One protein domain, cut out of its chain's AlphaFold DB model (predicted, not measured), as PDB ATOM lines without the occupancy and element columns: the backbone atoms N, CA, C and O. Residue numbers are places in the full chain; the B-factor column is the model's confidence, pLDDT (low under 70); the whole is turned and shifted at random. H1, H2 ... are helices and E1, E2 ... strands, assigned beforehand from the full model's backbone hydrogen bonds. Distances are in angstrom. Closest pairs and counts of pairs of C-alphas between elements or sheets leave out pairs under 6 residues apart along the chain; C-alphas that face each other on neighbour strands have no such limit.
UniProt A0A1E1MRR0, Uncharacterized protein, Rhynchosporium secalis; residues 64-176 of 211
ATOM      1  N   LYS A  64     290.733 177.541 188.435       85.56
ATOM      2  CA  LYS A  64     289.939 177.810 187.232       85.56
ATOM      3  C   LYS A  64     289.538 176.494 186.551       85.56
ATOM      4  O   LYS A  64     290.407 175.692 186.219       85.56
ATOM      5  N   GLY A  65     288.240 176.338 186.297       86.06
ATOM      6  CA  GLY A  65     287.657 175.153 185.663       86.06
ATOM      7  C   GLY A  65     287.101 174.122 186.645       86.06
ATOM      8  O   GLY A  65     286.391 173.227 186.198       86.06
ATOM      9  N   ASP A  66     287.371 174.260 187.945       87.88
ATOM     10  CA  ASP A  66     286.755 173.415 188.967       87.88
ATOM     11  C   ASP A  66     285.261 173.720 189.103       87.88
ATOM     12  O   ASP A  66     284.832 174.879 189.039       87.88
ATOM     13  N   ARG A  67     284.472 172.675 189.349       89.06
ATOM     14  CA  ARG A  67     283.048 172.805 189.642       89.06
ATOM     15  C   ARG A  67     282.800 172.772 191.145       89.06
ATOM     16  O   ARG A  67     283.219 171.846 191.837       89.06
ATOM     17  N   ILE A  68     282.066 173.763 191.643       87.12
ATOM     18  CA  ILE A  68     281.832 173.962 193.076       87.12
ATOM     19  C   ILE A  68     280.354 173.752 193.392       87.12
ATOM     20  O   ILE A  68     279.488 174.336 192.745       87.12
ATOM     21  N   PHE A  69     280.066 172.944 194.407       87.81
ATOM     22  CA  PHE A  69     278.735 172.811 194.984       87.81
ATOM     23  C   PHE A  69     278.611 173.692 196.235       87.81
ATOM     24  O   PHE A  69     279.453 173.627 197.124       87.81
ATOM     25  N   ILE A  70     277.558 174.508 196.336       85.00
ATOM     26  CA  ILE A  70     277.299 175.337 197.524       85.00
ATOM     27  C   ILE A  70     275.930 174.971 198.099       85.00
ATOM     28  O   ILE A  70     274.893 175.357 197.556       85.00
ATOM     29  N   ASN A  71     275.913 174.263 199.228       83.38
ATOM     30  CA  ASN A  71     274.682 173.986 199.959       83.38
ATOM     31  C   ASN A  71     274.294 175.206 200.808       83.38
ATOM     32  O   ASN A  71     275.140 175.819 201.461       83.38
ATOM     33  N   GLY A  72     273.015 175.579 200.793       77.94
ATOM     34  CA  GLY A  72     272.529 176.776 201.492       77.94
ATOM     35  C   GLY A  72     272.855 178.112 200.809       77.94
ATOM     36  O   GLY A  72     272.560 179.157 201.378       77.94
ATOM     37  N   GLY A  73     273.422 178.109 199.595       69.00
ATOM     38  CA  GLY A  73     273.717 179.334 198.828       69.00
ATOM     39  C   GLY A  73     272.547 179.880 197.990       69.00
ATOM     40  O   GLY A  73     272.607 181.000 197.491       69.00
ATOM     41  N   SER A  74     271.476 179.100 197.838       62.19
ATOM     42  CA  SER A  74     270.411 179.244 196.828       62.19
ATOM     43  C   SER A  74     269.068 179.752 197.369       62.19
ATOM     44  O   SER A  74     268.012 179.468 196.805       62.19
ATOM     45  N   GLY A  75     269.067 180.515 198.466       61.12
ATOM     46  CA  GLY A  75     267.834 181.151 198.940       61.12
ATOM     47  C   GLY A  75     267.202 182.049 197.863       61.12
ATOM     48  O   GLY A  75     267.903 182.592 197.010       61.12
ATOM     49  N   SER A  76     265.885 182.277 197.929       54.94
ATOM     50  CA  SER A  76     265.145 183.143 196.983       54.94
ATOM     51  C   SER A  76     265.758 184.540 196.801       54.94
ATOM     52  O   SER A  76     265.618 185.146 195.740       54.94
ATOM     53  N   LYS A  77     266.478 185.026 197.816       59.53
ATOM     54  CA  LYS A  77     267.222 186.294 197.823       59.53
ATOM     55  C   LYS A  77     268.502 186.266 196.971       59.53
ATOM     56  O   LYS A  77     268.872 187.286 196.401       59.53
ATOM     57  N   SER A  78     269.136 185.103 196.823       62.09
ATOM     58  CA  SER A  78     270.387 184.919 196.071       62.09
ATOM     59  C   SER A  78     270.165 184.422 194.637       62.09
ATOM     60  O   SER A  78     271.077 184.521 193.821       62.09
ATOM     61  N   GLN A  79     268.966 183.929 194.294       65.88
ATOM     62  CA  GLN A  79     268.672 183.331 192.980       65.88
ATOM     63  C   GLN A  79     269.011 184.263 191.806       65.88
ATOM     64  O   GLN A  79     269.755 183.875 190.916       65.88
ATOM     65  N   LYS A  80     268.557 185.525 191.846       64.62
ATOM     66  CA  LYS A  80     268.853 186.511 190.788       64.62
ATOM     67  C   LYS A  80     270.353 186.752 190.597       64.62
ATOM     68  O   LYS A  80     270.791 187.054 189.490       64.62
ATOM     69  N   LEU A  81     271.135 186.658 191.674       60.31
ATOM     70  CA  LEU A  81     272.587 186.784 191.602       60.31
ATOM     71  C   LEU A  81     273.202 185.543 190.944       60.31
ATOM     72  O   LEU A  81     274.042 185.692 190.061       60.31
ATOM     73  N   LEU A  82     272.771 184.345 191.342       65.50
ATOM     74  CA  LEU A  82     273.249 183.082 190.770       65.50
ATOM     75  C   LEU A  82     272.952 182.990 189.268       65.50
ATOM     76  O   LEU A  82     273.837 182.620 188.499       65.50
ATOM     77  N   ASP A  83     271.760 183.424 188.850       65.81
ATOM     78  CA  ASP A  83     271.368 183.499 187.439       65.81
ATOM     79  C   ASP A  83     272.300 184.442 186.655       65.81
ATOM     80  O   ASP A  83     272.785 184.100 185.578       65.81
ATOM     81  N   ARG A  84     272.616 185.621 187.218       63.50
ATOM     82  CA  ARG A  84     273.528 186.601 186.598       63.50
ATOM     83  C   ARG A  84     274.959 186.077 186.467       63.50
ATOM     84  O   ARG A  84     275.651 186.433 185.518       63.50
ATOM     85  N   LEU A  85     275.418 185.292 187.438       63.31
ATOM     86  CA  LEU A  85     276.777 184.746 187.469       63.31
ATOM     87  C   LEU A  85     276.942 183.497 186.594       63.31
ATOM     88  O   LEU A  85     278.065 183.021 186.444       63.31
ATOM     89  N   GLY A  86     275.855 182.986 186.005       63.41
ATOM     90  CA  GLY A  86     275.894 181.798 185.159       63.41
ATOM     91  C   GLY A  86     276.185 180.527 185.954       63.41
ATOM     92  O   GLY A  86     276.975 179.701 185.510       63.41
ATOM     93  N   ALA A  87     275.595 180.384 187.145       67.12
ATOM     94  CA  ALA A  87     275.717 179.149 187.912       67.12
ATOM     95  C   ALA A  87     275.164 177.955 187.105       67.12
ATOM     96  O   ALA A  87     273.989 177.949 186.743       67.12
ATOM     97  N   ASP A  88     275.998 176.937 186.860       68.12
ATOM     98  CA  ASP A  88     275.620 175.750 186.072       68.12
ATOM     99  C   ASP A  88     274.470 174.953 186.713       68.12
ATOM    100  O   ASP A  88     273.649 174.354 186.022       68.12
ATOM    101  N   VAL A  89     274.437 174.912 188.050       72.62
ATOM    102  CA  VAL A  89     273.468 174.159 188.850       72.62
ATOM    103  C   VAL A  89     273.122 174.961 190.099       72.62
ATOM    104  O   VAL A  89     274.002 175.331 190.876       72.62
ATOM    105  N   VAL A  90     271.826 175.167 190.334       73.50
ATOM    106  CA  VAL A  90     271.305 175.785 191.559       73.50
ATOM    107  C   VAL A  90     270.327 174.820 192.220       73.50
ATOM    108  O   VAL A  90     269.299 174.475 191.644       73.50
ATOM    109  N   ILE A  91     270.644 174.379 193.439       77.00
ATOM    110  CA  ILE A  91     269.821 173.435 194.208       77.00
ATOM    111  C   ILE A  91     269.267 174.147 195.434       77.00
ATOM    112  O   ILE A  91     270.037 174.565 196.296       77.00
ATOM    113  N   ASP A  92     267.944 174.261 195.535       76.31
ATOM    114  CA  ASP A  92     267.263 174.789 196.722       76.31
ATOM    115  C   ASP A  92     267.035 173.672 197.746       76.31
ATOM    116  O   ASP A  92     266.154 172.821 197.592       76.31
ATOM    117  N   TYR A  93     267.826 173.698 198.815       75.25
ATOM    118  CA  TYR A  93     267.772 172.710 199.891       75.25
ATOM    119  C   TYR A  93     266.435 172.696 200.654       75.25
ATOM    120  O   TYR A  93     266.165 171.744 201.381       75.25
ATOM    121  N   LYS A  94     265.585 173.726 200.506       76.38
ATOM    122  CA  LYS A  94     264.255 173.788 201.136       76.38
ATOM    123  C   LYS A  94     263.163 173.103 200.314       76.38
ATOM    124  O   LYS A  94     262.070 172.889 200.831       76.38
ATOM    125  N   LYS A  95     263.424 172.777 199.042       78.38
ATOM    126  CA  LYS A  95     262.428 172.202 198.120       78.38
ATOM    127  C   LYS A  95     262.428 170.673 198.064       78.38
ATOM    128  O   LYS A  95     261.577 170.102 197.389       78.38
ATOM    129  N   GLY A  96     263.351 170.004 198.750       78.06
ATOM    130  CA  GLY A  96     263.420 168.545 198.777       78.06
ATOM    131  C   GLY A  96     264.800 168.021 199.156       78.06
ATOM    132  O   GLY A  96     265.628 168.743 199.707       78.06
ATOM    133  N   SER A  97     265.053 166.746 198.849       84.69
ATOM    134  CA  SER A  97     266.350 166.114 199.110       84.69
ATOM    135  C   SER A  97     267.446 166.706 198.224       84.69
ATOM    136  O   SER A  97     267.408 166.586 196.997       84.69
ATOM    137  N   VAL A  98     268.469 167.280 198.862       84.62
ATOM    138  CA  VAL A  98     269.682 167.772 198.192       84.62
ATOM    139  C   VAL A  98     270.383 166.646 197.428       84.62
ATOM    140  O   VAL A  98     270.882 166.875 196.334       84.62
ATOM    141  N   LEU A  99     270.371 165.416 197.952       85.44
ATOM    142  CA  LEU A  99     271.011 164.267 197.304       85.44
ATOM    143  C   LEU A  99     270.301 163.849 196.030       85.44
ATOM    144  O   LEU A  99     270.955 163.575 195.029       85.44
ATOM    145  N   SER A 100     268.970 163.826 196.050       85.81
ATOM    146  CA  SER A 100     268.188 163.532 194.850       85.81
ATOM    147  C   SER A 100     268.420 164.596 193.781       85.81
ATOM    148  O   SER A 100     268.597 164.254 192.615       85.81
ATOM    149  N   ALA A 101     268.485 165.870 194.182       86.19
ATOM    150  CA  ALA A 101     268.802 166.964 193.273       86.19
ATOM    151  C   ALA A 101     270.223 166.840 192.702       86.19
ATOM    152  O   ALA A 101     270.389 166.942 191.493       86.19
ATOM    153  N   LEU A 102     271.229 166.544 193.533       87.81
ATOM    154  CA  LEU A 102     272.605 166.312 193.081       87.81
ATOM    155  C   LEU A 102     272.695 165.129 192.115       87.81
ATOM    156  O   LEU A 102     273.305 165.261 191.058       87.81
ATOM    157  N   SER A 103     272.046 164.003 192.424       88.31
ATOM    158  CA  SER A 103     272.008 162.838 191.534       88.31
ATOM    159  C   SER A 103     271.396 163.180 190.175       88.31
ATOM    160  O   SER A 103     271.917 162.750 189.152       88.31
ATOM    161  N   ALA A 104     270.328 163.984 190.153       89.00
ATOM    162  CA  ALA A 104     269.646 164.386 188.923       89.00
ATOM    163  C   ALA A 104     270.472 165.332 188.036       89.00
ATOM    164  O   ALA A 104     270.164 165.475 186.858       89.00
ATOM    165  N   THR A 105     271.510 165.981 188.577       88.25
ATOM    166  CA  THR A 105     272.401 166.817 187.756       88.25
ATOM    167  C   THR A 105     273.277 165.981 186.829       88.25
ATOM    168  O   THR A 105     273.737 166.501 185.820       88.25
ATOM    169  N   GLU A 106     273.556 164.722 187.191       87.75
ATOM    170  CA  GLU A 106     274.580 163.869 186.563       87.75
ATOM    171  C   GLU A 106     275.992 164.498 186.553       87.75
ATOM    172  O   GLU A 106     276.910 164.018 185.886       87.75
ATOM    173  N   GLN A 107     276.198 165.570 187.326       89.94
ATOM    174  CA  GLN A 107     277.453 166.302 187.406       89.94
ATOM    175  C   GLN A 107     278.310 165.809 188.572       89.94
ATOM    176  O   GLN A 107     277.814 165.379 189.615       89.94
ATOM    177  N   LYS A 108     279.628 165.922 188.396       92.00
ATOM    178  CA  LYS A 108     280.613 165.760 189.466       92.00
ATOM    179  C   LYS A 108     281.238 167.101 189.822       92.00
ATOM    180  O   LYS A 108     281.369 167.969 188.959       92.00
ATOM    181  N   PHE A 109     281.622 167.241 191.083       91.06
ATOM    182  CA  PHE A 109     282.137 168.476 191.666       91.06
ATOM    183  C   PHE A 109     283.552 168.277 192.229       91.06
ATOM    184  O   PHE A 109     283.898 167.200 192.715       91.06
ATOM    185  N   ASP A 110     284.365 169.328 192.195       89.75
ATOM    186  CA  ASP A 110     285.739 169.353 192.712       89.75
ATOM    187  C   ASP A 110     285.810 169.931 194.132       89.75
ATOM    188  O   ASP A 110     286.760 169.686 194.880       89.75
ATOM    189  N   HIS A 111     284.780 170.670 194.539       88.88
ATOM    190  CA  HIS A 111     284.696 171.261 195.864       88.88
ATOM    191  C   HIS A 111     283.242 171.422 196.321       88.88
ATOM    192  O   HIS A 111     282.353 171.659 195.500       88.88
ATOM    193  N   ALA A 112     283.005 171.321 197.628       86.81
ATOM    194  CA  ALA A 112     281.731 171.644 198.256       86.81
ATOM    195  C   ALA A 112     281.897 172.605 199.434       86.81
ATOM    196  O   ALA A 112     282.768 172.397 200.276       86.81
ATOM    197  N   VAL A 113     280.989 173.577 199.535       84.81
ATOM    198  CA  VAL A 113     280.773 174.409 200.725       84.81
ATOM    199  C   VAL A 113     279.381 174.123 201.272       84.81
ATOM    200  O   VAL A 113     278.378 174.397 200.611       84.81
ATOM    201  N   ASP A 114     279.301 173.580 202.482       83.88
ATOM    202  CA  ASP A 114     278.045 173.242 203.140       83.88
ATOM    203  C   ASP A 114     277.704 174.223 204.266       83.88
ATOM    204  O   ASP A 114     278.259 174.161 205.365       83.88
ATOM    205  N   ASN A 115     276.766 175.134 203.985       80.38
ATOM    206  CA  ASN A 115     276.260 176.120 204.946       80.38
ATOM    207  C   ASN A 115     274.995 175.654 205.685       80.38
ATOM    208  O   ASN A 115     274.391 176.446 206.403       80.38
ATOM    209  N   VAL A 116     274.550 174.410 205.479       78.25
ATOM    210  CA  VAL A 116     273.329 173.871 206.106       78.25
ATOM    211  C   VAL A 116     273.678 172.780 207.107       78.25
ATOM    212  O   VAL A 116     273.108 172.749 208.193       78.25
ATOM    213  N   GLY A 117     274.588 171.875 206.734       69.25
ATOM    214  CA  GLY A 117     275.178 170.897 207.642       69.25
ATOM    215  C   GLY A 117     274.190 169.992 208.363       69.25
ATOM    216  O   GLY A 117     274.454 169.630 209.504       69.25
ATOM    217  N   ASN A 118     273.056 169.651 207.736       64.00
ATOM    218  CA  ASN A 118     271.933 168.973 208.391       64.00
ATOM    219  C   ASN A 118     272.394 167.759 209.235       64.00
ATOM    220  O   ASN A 118     272.802 166.716 208.713       64.00
ATOM    221  N   ILE A 119     272.341 167.940 210.560       48.59
ATOM    222  CA  ILE A 119     273.065 167.153 211.575       48.59
ATOM    223  C   ILE A 119     272.393 165.803 211.849       48.59
ATOM    224  O   ILE A 119     273.051 164.869 212.310       48.59
ATOM    225  N   GLY A 120     271.096 165.686 211.542       48.72
ATOM    226  CA  GLY A 120     270.307 164.480 211.803       48.72
ATOM    227  C   GLY A 120     270.580 163.328 210.839       48.72
ATOM    228  O   GLY A 120     270.521 162.176 211.251       48.72
ATOM    229  N   ASP A 121     270.914 163.635 209.582       56.78
ATOM    230  CA  ASP A 121     271.060 162.619 208.529       56.78
ATOM    231  C   ASP A 121     272.513 162.509 208.038       56.78
ATOM    232  O   ASP A 121     272.956 161.444 207.620       56.78
ATOM    233  N   LYS A 122     273.306 163.597 208.121       61.62
ATOM    234  CA  LYS A 122     274.717 163.693 207.674       61.62
ATOM    235  C   LYS A 122     274.980 163.147 206.253       61.62
ATOM    236  O   LYS A 122     276.135 163.082 205.830       61.62
ATOM    237  N   GLU A 123     273.962 162.730 205.498       74.50
ATOM    238  CA  GLU A 123     274.136 161.848 204.344       74.50
ATOM    239  C   GLU A 123     274.905 162.512 203.213       74.50
ATOM    240  O   GLU A 123     275.651 161.836 202.514       74.50
ATOM    241  N   LEU A 124     274.769 163.829 203.064       79.38
ATOM    242  CA  LEU A 124     275.511 164.593 202.069       79.38
ATOM    243  C   LEU A 124     277.017 164.498 202.275       79.38
ATOM    244  O   LEU A 124     277.741 164.174 201.337       79.38
ATOM    245  N   TRP A 125     277.474 164.671 203.512       77.06
ATOM    246  CA  TRP A 125     278.859 164.393 203.861       77.06
ATOM    247  C   TRP A 125     279.187 162.914 203.632       77.06
ATOM    248  O   TRP A 125     280.238 162.580 203.083       77.06
ATOM    249  N   TRP A 126     278.319 161.992 204.075       77.06
ATOM    250  CA  TRP A 126     278.619 160.557 204.000       77.06
ATOM    251  C   TRP A 126     278.747 160.030 202.573       77.06
ATOM    252  O   TRP A 126     279.557 159.124 202.376       77.06
ATOM    253  N   LYS A 127     277.988 160.600 201.633       85.56
ATOM    254  CA  LYS A 127     277.873 160.199 200.227       85.56
ATOM    255  C   LYS A 127     278.592 161.156 199.273       85.56
ATOM    256  O   LYS A 127     278.399 161.047 198.067       85.56
ATOM    257  N   TRP A 128     279.398 162.103 199.768       85.81
ATOM    258  CA  TRP A 128     280.049 163.110 198.919       85.81
ATOM    259  C   TRP A 128     280.865 162.496 197.772       85.81
ATOM    260  O   TRP A 128     280.839 163.003 196.655       85.81
ATOM    261  N   ASP A 129     281.502 161.348 198.003       87.31
ATOM    262  CA  ASP A 129     282.246 160.603 196.982       87.31
ATOM    263  C   ASP A 129     281.385 160.170 195.780       87.31
ATOM    264  O   ASP A 129     281.888 160.010 194.666       87.31
ATOM    265  N   GLN A 130     280.070 160.039 195.967       89.88
ATOM    266  CA  GLN A 130     279.110 159.762 194.898       89.88
ATOM    267  C   GLN A 130     278.827 160.980 194.019       89.88
ATOM    268  O   GLN A 130     278.316 160.813 192.915       89.88
ATOM    269  N   TYR A 131     279.201 162.181 194.448       89.19
ATOM    270  CA  TYR A 131     278.958 163.440 193.738       89.19
ATOM    271  C   TYR A 131     280.254 164.163 193.372       89.19
ATOM    272  O   TYR A 131     280.225 165.162 192.664       89.19
ATOM    273  N   SER A 132     281.405 163.651 193.802       90.56
ATOM    274  CA  SER A 132     282.675 164.348 193.662       90.56
ATOM    275  C   SER A 132     283.624 163.688 192.661       90.56
ATOM    276  O   SER A 132     283.585 162.477 192.431       90.56
ATOM    277  N   ASN A 133     284.517 164.491 192.084       92.38
ATOM    278  CA  ASN A 133     285.688 163.990 191.372       92.38
ATOM    279  C   ASN A 133     286.722 163.418 192.363       92.38
ATOM    280  O   ASN A 133     286.702 163.750 193.558       92.38
ATOM    281  N   PRO A 134     287.655 162.556 191.910       88.88
ATOM    282  CA  PRO A 134     288.774 162.124 192.737       88.88
ATOM    283  C   PRO A 134     289.591 163.316 193.252       88.88
ATOM    284  O   PRO A 134     290.023 164.161 192.476       88.88
ATOM    285  N   GLY A 135     289.833 163.364 194.564       84.19
ATOM    286  CA  GLY A 135     290.597 164.445 195.199       84.19
ATOM    287  C   GLY A 135     289.787 165.699 195.535       84.19
ATOM    288  O   GLY A 135     290.356 166.635 196.095       84.19
ATOM    289  N   ALA A 136     288.483 165.705 195.253       87.69
ATOM    290  CA  ALA A 136     287.599 166.798 195.622       87.69
ATOM    291  C   ALA A 136     287.554 167.034 197.140       87.69
ATOM    292  O   ALA A 136     287.672 166.101 197.942       87.69
ATOM    293  N   SER A 137     287.344 168.288 197.530       85.12
ATOM    294  CA  SER A 137     287.288 168.709 198.935       85.12
ATOM    295  C   SER A 137     285.866 169.044 199.387       85.12
ATOM    296  O   SER A 137     284.995 169.337 198.571       85.12
ATOM    297  N   TYR A 138     285.628 168.983 200.697       85.25
ATOM    298  CA  TYR A 138     284.350 169.322 201.321       85.25
ATOM    299  C   TYR A 138     284.612 170.203 202.540       85.25
ATOM    300  O   TYR A 138     285.365 169.810 203.431       85.25
ATOM    301  N   VAL A 139     283.991 171.377 202.580       82.00
ATOM    302  CA  VAL A 139     284.065 172.329 203.685       82.00
ATOM    303  C   VAL A 139     282.687 172.458 204.320       82.00
ATOM    304  O   VAL A 139     281.720 172.826 203.659       82.00
ATOM    305  N   LEU A 140     282.601 172.168 205.618       81.81
ATOM    306  CA  LEU A 140     281.396 172.370 206.418       81.81
ATOM    307  C   LEU A 140     281.512 173.691 207.188       81.81
ATOM    308  O   LEU A 140     282.367 173.811 208.064       81.81
ATOM    309  N   VAL A 141     280.654 174.662 206.859       77.00
ATOM    310  CA  VAL A 141     280.635 176.008 207.463       77.00
ATOM    311  C   VAL A 141     279.671 176.065 208.645       77.00
ATOM    312  O   VAL A 141     280.024 176.565 209.710       77.00
ATOM    313  N   ALA A 142     278.456 175.534 208.475       63.62
ATOM    314  CA  ALA A 142     277.458 175.476 209.536       63.62
ATOM    315  C   ALA A 142     277.400 174.054 210.096       63.62
ATOM    316  O   ALA A 142     276.737 173.185 209.544       63.62
ATOM    317  N   GLY A 143     278.109 173.806 211.189       54.41
ATOM    318  CA  GLY A 143     277.879 172.631 212.018       54.41
ATOM    319  C   GLY A 143     277.710 173.100 213.450       54.41
ATOM    320  O   GLY A 143     278.621 173.724 213.991       54.41
ATOM    321  N   GLU A 144     276.573 172.810 214.087       47.53
ATOM    322  CA  GLU A 144     276.544 172.868 215.547       47.53
ATOM    323  C   GLU A 144     277.627 171.900 216.040       47.53
ATOM    324  O   GLU A 144     277.648 170.717 215.680       47.53
ATOM    325  N   LEU A 145     278.576 172.425 216.817       44.81
ATOM    326  CA  LEU A 145     279.619 171.663 217.498       44.81
ATOM    327  C   LEU A 145     278.978 170.786 218.588       44.81
ATOM    328  O   LEU A 145     279.177 170.992 219.780       44.81
ATOM    329  N   PHE A 146     278.193 169.785 218.194       46.53
ATOM    330  CA  PHE A 146     277.821 168.697 219.085       46.53
ATOM    331  C   PHE A 146     278.975 167.697 219.164       46.53
ATOM    332  O   PHE A 146     279.552 167.291 218.155       46.53
ATOM    333  N   VAL A 147     279.290 167.256 220.383       41.94
ATOM    334  CA  VAL A 147     280.338 166.265 220.700       41.94
ATOM    335  C   VAL A 147     280.198 164.977 219.865       41.94
ATOM    336  O   VAL A 147     281.195 164.346 219.514       41.94
ATOM    337  N   SER A 148     278.973 164.617 219.466       49.19
ATOM    338  CA  SER A 148     278.687 163.479 218.582       49.19
ATOM    339  C   SER A 148     279.299 163.625 217.180       49.19
ATOM    340  O   SER A 148     279.738 162.635 216.596       49.19
ATOM    341  N   SER A 149     279.398 164.845 216.643       52.47
ATOM    342  CA  SER A 149     280.007 165.119 215.335       52.47
ATOM    343  C   SER A 149     281.524 164.905 215.339       52.47
ATOM    344  O   SER A 149     282.068 164.399 214.359       52.47
ATOM    345  N   VAL A 150     282.203 165.187 216.457       52.75
ATOM    346  CA  VAL A 150     283.648 164.935 216.625       52.75
ATOM    347  C   VAL A 150     283.951 163.436 216.717       52.75
ATOM    348  O   VAL A 150     284.900 162.955 216.096       52.75
ATOM    349  N   ILE A 151     283.116 162.673 217.430       54.72
ATOM    350  CA  ILE A 151     283.266 161.214 217.568       54.72
ATOM    351  C   ILE A 151     283.066 160.502 216.222       54.72
ATOM    352  O   ILE A 151     283.830 159.596 215.886       54.72
ATOM    353  N   ASP A 152     282.078 160.913 215.424       58.12
ATOM    354  CA  ASP A 152     281.846 160.318 214.101       58.12
ATOM    355  C   ASP A 152     282.947 160.678 213.091       58.12
ATOM    356  O   ASP A 152     283.365 159.815 212.315       58.12
ATOM    357  N   MET A 153     283.476 161.909 213.140       59.00
ATOM    358  CA  MET A 153     284.647 162.303 212.345       59.00
ATOM    359  C   MET A 153     285.870 161.440 212.682       59.00
ATOM    360  O   MET A 153     286.521 160.920 211.774       59.00
ATOM    361  N   ALA A 154     286.137 161.207 213.971       62.03
ATOM    362  CA  ALA A 154     287.226 160.339 214.407       62.03
ATOM    363  C   ALA A 154     287.036 158.887 213.929       62.03
ATOM    364  O   ALA A 154     287.965 158.292 213.387       62.03
ATOM    365  N   LYS A 155     285.823 158.322 214.036       62.38
ATOM    366  CA  LYS A 155     285.535 156.952 213.566       62.38
ATOM    367  C   LYS A 155     285.800 156.777 212.068       62.38
ATOM    368  O   LYS A 155     286.371 155.765 211.668       62.38
ATOM    369  N   LYS A 156     285.414 157.750 211.236       59.03
ATOM    370  CA  LYS A 156     285.534 157.654 209.772       59.03
ATOM    371  C   LYS A 156     286.943 157.966 209.247       59.03
ATOM    372  O   LYS A 156     287.306 157.460 208.186       59.03
ATOM    373  N   ALA A 157     287.732 158.750 209.988       60.34
ATOM    374  CA  ALA A 157     289.152 158.988 209.706       60.34
ATOM    375  C   ALA A 157     290.022 157.741 209.960       60.34
ATOM    376  O   ALA A 157     291.039 157.554 209.297       60.34
ATOM    377  N   VAL A 158     289.606 156.881 210.898       66.25
ATOM    378  CA  VAL A 158     290.319 155.642 211.261       66.25
ATOM    379  C   VAL A 158     289.799 154.425 210.470       66.25
ATOM    380  O   VAL A 158     290.491 153.412 210.367       66.25
ATOM    381  N   LEU A 159     288.607 154.512 209.867       66.62
ATOM    382  CA  LEU A 159     288.028 153.429 209.067       66.62
ATOM    383  C   LEU A 159     288.813 153.216 207.752       66.62
ATOM    384  O   LEU A 159     289.068 154.183 207.027       66.62
ATOM    385  N   PRO A 160     289.166 151.970 207.372       65.50
ATOM    386  CA  PRO A 160     289.853 151.700 206.112       65.50
ATOM    387  C   PRO A 160     289.051 152.174 204.891       65.50
ATOM    388  O   PRO A 160     287.834 152.001 204.825       65.50
ATOM    389  N   LYS A 161     289.738 152.691 203.863       61.00
ATOM    390  CA  LYS A 161     289.120 153.190 202.610       61.00
ATOM    391  C   LYS A 161     288.243 152.156 201.887       61.00
ATOM    392  O   LYS A 161     287.337 152.534 201.152       61.00
ATOM    393  N   LEU A 162     288.525 150.866 202.080       59.62
ATOM    394  CA  LEU A 162     287.752 149.751 201.522       59.62
ATOM    395  C   LEU A 162     286.412 149.532 202.249       59.62
ATOM    396  O   LEU A 162     285.489 148.983 201.667       59.62
ATOM    397  N   LEU A 163     286.300 149.985 203.502       60.53
ATOM    398  CA  LEU A 163     285.145 149.784 204.384       60.53
ATOM    399  C   LEU A 163     284.287 151.052 204.545       60.53
ATOM    400  O   LEU A 163     283.500 151.146 205.480       60.53
ATOM    401  N   GLY A 164     284.443 152.039 203.656       55.69
ATOM    402  CA  GLY A 164     283.676 153.293 203.698       55.69
ATOM    403  C   GLY A 164     284.352 154.448 204.449       55.69
ATOM    404  O   GLY A 164     283.699 155.449 204.748       55.69
ATOM    405  N   GLY A 165     285.653 154.334 204.751       58.44
ATOM    406  CA  GLY A 165     286.472 155.453 205.232       58.44
ATOM    407  C   GLY A 165     286.581 156.594 204.215       58.44
ATOM    408  O   GLY A 165     286.490 156.378 203.005       58.44
ATOM    409  N   VAL A 166     286.777 157.823 204.702       56.50
ATOM    410  CA  VAL A 166     286.802 159.038 203.869       56.50
ATOM    411  C   VAL A 166     287.950 158.988 202.848       56.50
ATOM    412  O   VAL A 166     289.106 158.756 203.200       56.50
ATOM    413  N   LYS A 167     287.646 159.226 201.564       56.72
ATOM    414  CA  LYS A 167     288.633 159.228 200.462       56.72
ATOM    415  C   LYS A 167     289.217 160.617 200.125       56.72
ATOM    416  O   LYS A 167     289.928 160.734 199.131       56.72
ATOM    417  N   GLY A 168     288.990 161.634 200.958       55.47
ATOM    418  CA  GLY A 168     289.463 163.017 200.781       55.47
ATOM    419  C   GLY A 168     289.851 163.703 202.098       55.47
ATOM    420  O   GLY A 168     289.874 163.067 203.151       55.47
ATOM    421  N   LYS A 169     290.177 165.001 202.039       53.91
ATOM    422  CA  LYS A 169     290.383 165.842 203.230       53.91
ATOM    423  C   LYS A 169     289.062 166.491 203.612       53.91
ATOM    424  O   LYS A 169     288.374 167.013 202.734       53.91
ATOM    425  N   ILE A 170     288.725 166.446 204.896       54.03
ATOM    426  CA  ILE A 170     287.582 167.183 205.419       54.03
ATOM    427  C   ILE A 170     288.071 168.024 206.580       54.03
ATOM    428  O   ILE A 170     288.508 167.483 207.596       54.03
ATOM    429  N   ASP A 171     288.013 169.334 206.390       55.34
ATOM    430  CA  ASP A 171     288.474 170.310 207.360       55.34
ATOM    431  C   ASP A 171     287.245 170.965 207.998       55.34
ATOM    432  O   ASP A 171     286.363 171.484 207.309       55.34
ATOM    433  N   GLY A 172     287.170 170.926 209.331       57.78
ATOM    434  CA  GLY A 172     286.262 171.810 210.058       57.78
ATOM    435  C   GLY A 172     286.684 173.254 209.787       57.78
ATOM    436  O   GLY A 172     287.840 173.606 210.019       57.78
ATOM    437  N   PHE A 173     285.778 174.072 209.256       68.12
ATOM    438  CA  PHE A 173     286.123 175.395 208.748       68.12
ATOM    439  C   PHE A 173     285.765 176.490 209.742       68.12
ATOM    440  O   PHE A 173     284.590 176.794 209.920       68.12
ATOM    441  N   TRP A 174     286.779 177.111 210.346       70.75
ATOM    442  CA  TRP A 174     286.613 178.315 211.160       70.75
ATOM    443  C   TRP A 174     287.269 179.504 210.450       70.75
ATOM    444  O   TRP A 174     288.494 179.492 210.283       70.75
ATOM    445  N   PRO A 175     286.499 180.523 210.024       73.50
ATOM    446  CA  PRO A 175     287.075 181.664 209.338       73.50
ATOM    447  C   PRO A 175     287.942 182.475 210.305       73.50
ATOM    448  O   PRO A 175     287.535 182.791 211.426       73.50
ATOM    449  N   ALA A 176     289.147 182.825 209.865       83.25
ATOM    450  CA  ALA A 176     290.060 183.666 210.628       83.25
ATOM    451  C   ALA A 176     289.927 185.128 210.173       83.25
ATOM    452  O   ALA A 176     289.974 185.379 208.968       83.25
TER     453      ALA A 176
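Overview. This is residues 64 to 176 of the 211 residues of an uncharacterized protein of Rhynchosporium secalis (UniProt A0A1E1MRR0). A small four-stranded sheet stands in the middle, with H1 out beyond its E1 edge and H4 out beyond its E4 edge. H2 and the short H3 lie toward one face, loosely placed. The 113 printed residues hold four named helices and four named strands, E1 H1 H2 E2 H3 E3 H4 E4; under half are in these elements, class mixed. The sheet runs E1 E2 E3 E4, with E1, E2 and E3 parallel. The whole is compact, radius of gyration of the C-alphas 14.4 A, spans 43 by 31 by 28 A.

Along the chain. E1, residues 68 to 71, begins at C-alpha 68 (281.832, 173.962, 193.076). H1 is residues 79 to 85, H2 98 to 105. E2, residues 109 to 114, is 13.1 A long; H3 is residues 123 to 126. E3, residues 132 to 140, spans 15.1 A and bends by 113 degrees at residue 135. H4, residues 147 to 158, spans 17.4 A. E4, residues 170 to 172, ends at C-alpha 172 (286.262, 171.810, 210.058).

Arrangement. E1 and E2 are parallel at 25 degrees, N 69 and O 111 being 2.8 A apart. E2 and E3 are parallel at 13 degrees, N 139 and O 112 being 2.8 A apart. E3 and E4 meet only at a point, C-alphas 138 and 170, 5.6 A. E2, H3 and E3 form a strand-helix-strand unit, two parallel neighbour strands with a helix between, its crossover right-handed; E1, H1, H2 and E2 form another. H3 only grazes the sheet, with residues 124 to 125. H2 and H3 are close but not clearly touching, their closest C-alphas, Leu 99 and Leu 124, 6.6 A apart. H1 and H2 are not on the sheet; H4 only just is not, with 4 pairs of C-alphas within 10 A. Every O i to N i+4 pair is within hydrogen-bond range in H1, H2 and H4; H3 is too short for one.

Size, cuts and confidence. The C-alphas of Lys 80 and Pro 160 are the two farthest apart, 43.4 A. The printed part has no cut. The links H1 to H2 and H4 to E4 are long. Mean pLDDT of the printed part is 71.9; residues 73 to 88, 117 to 122 and 142 to 173 are under 70.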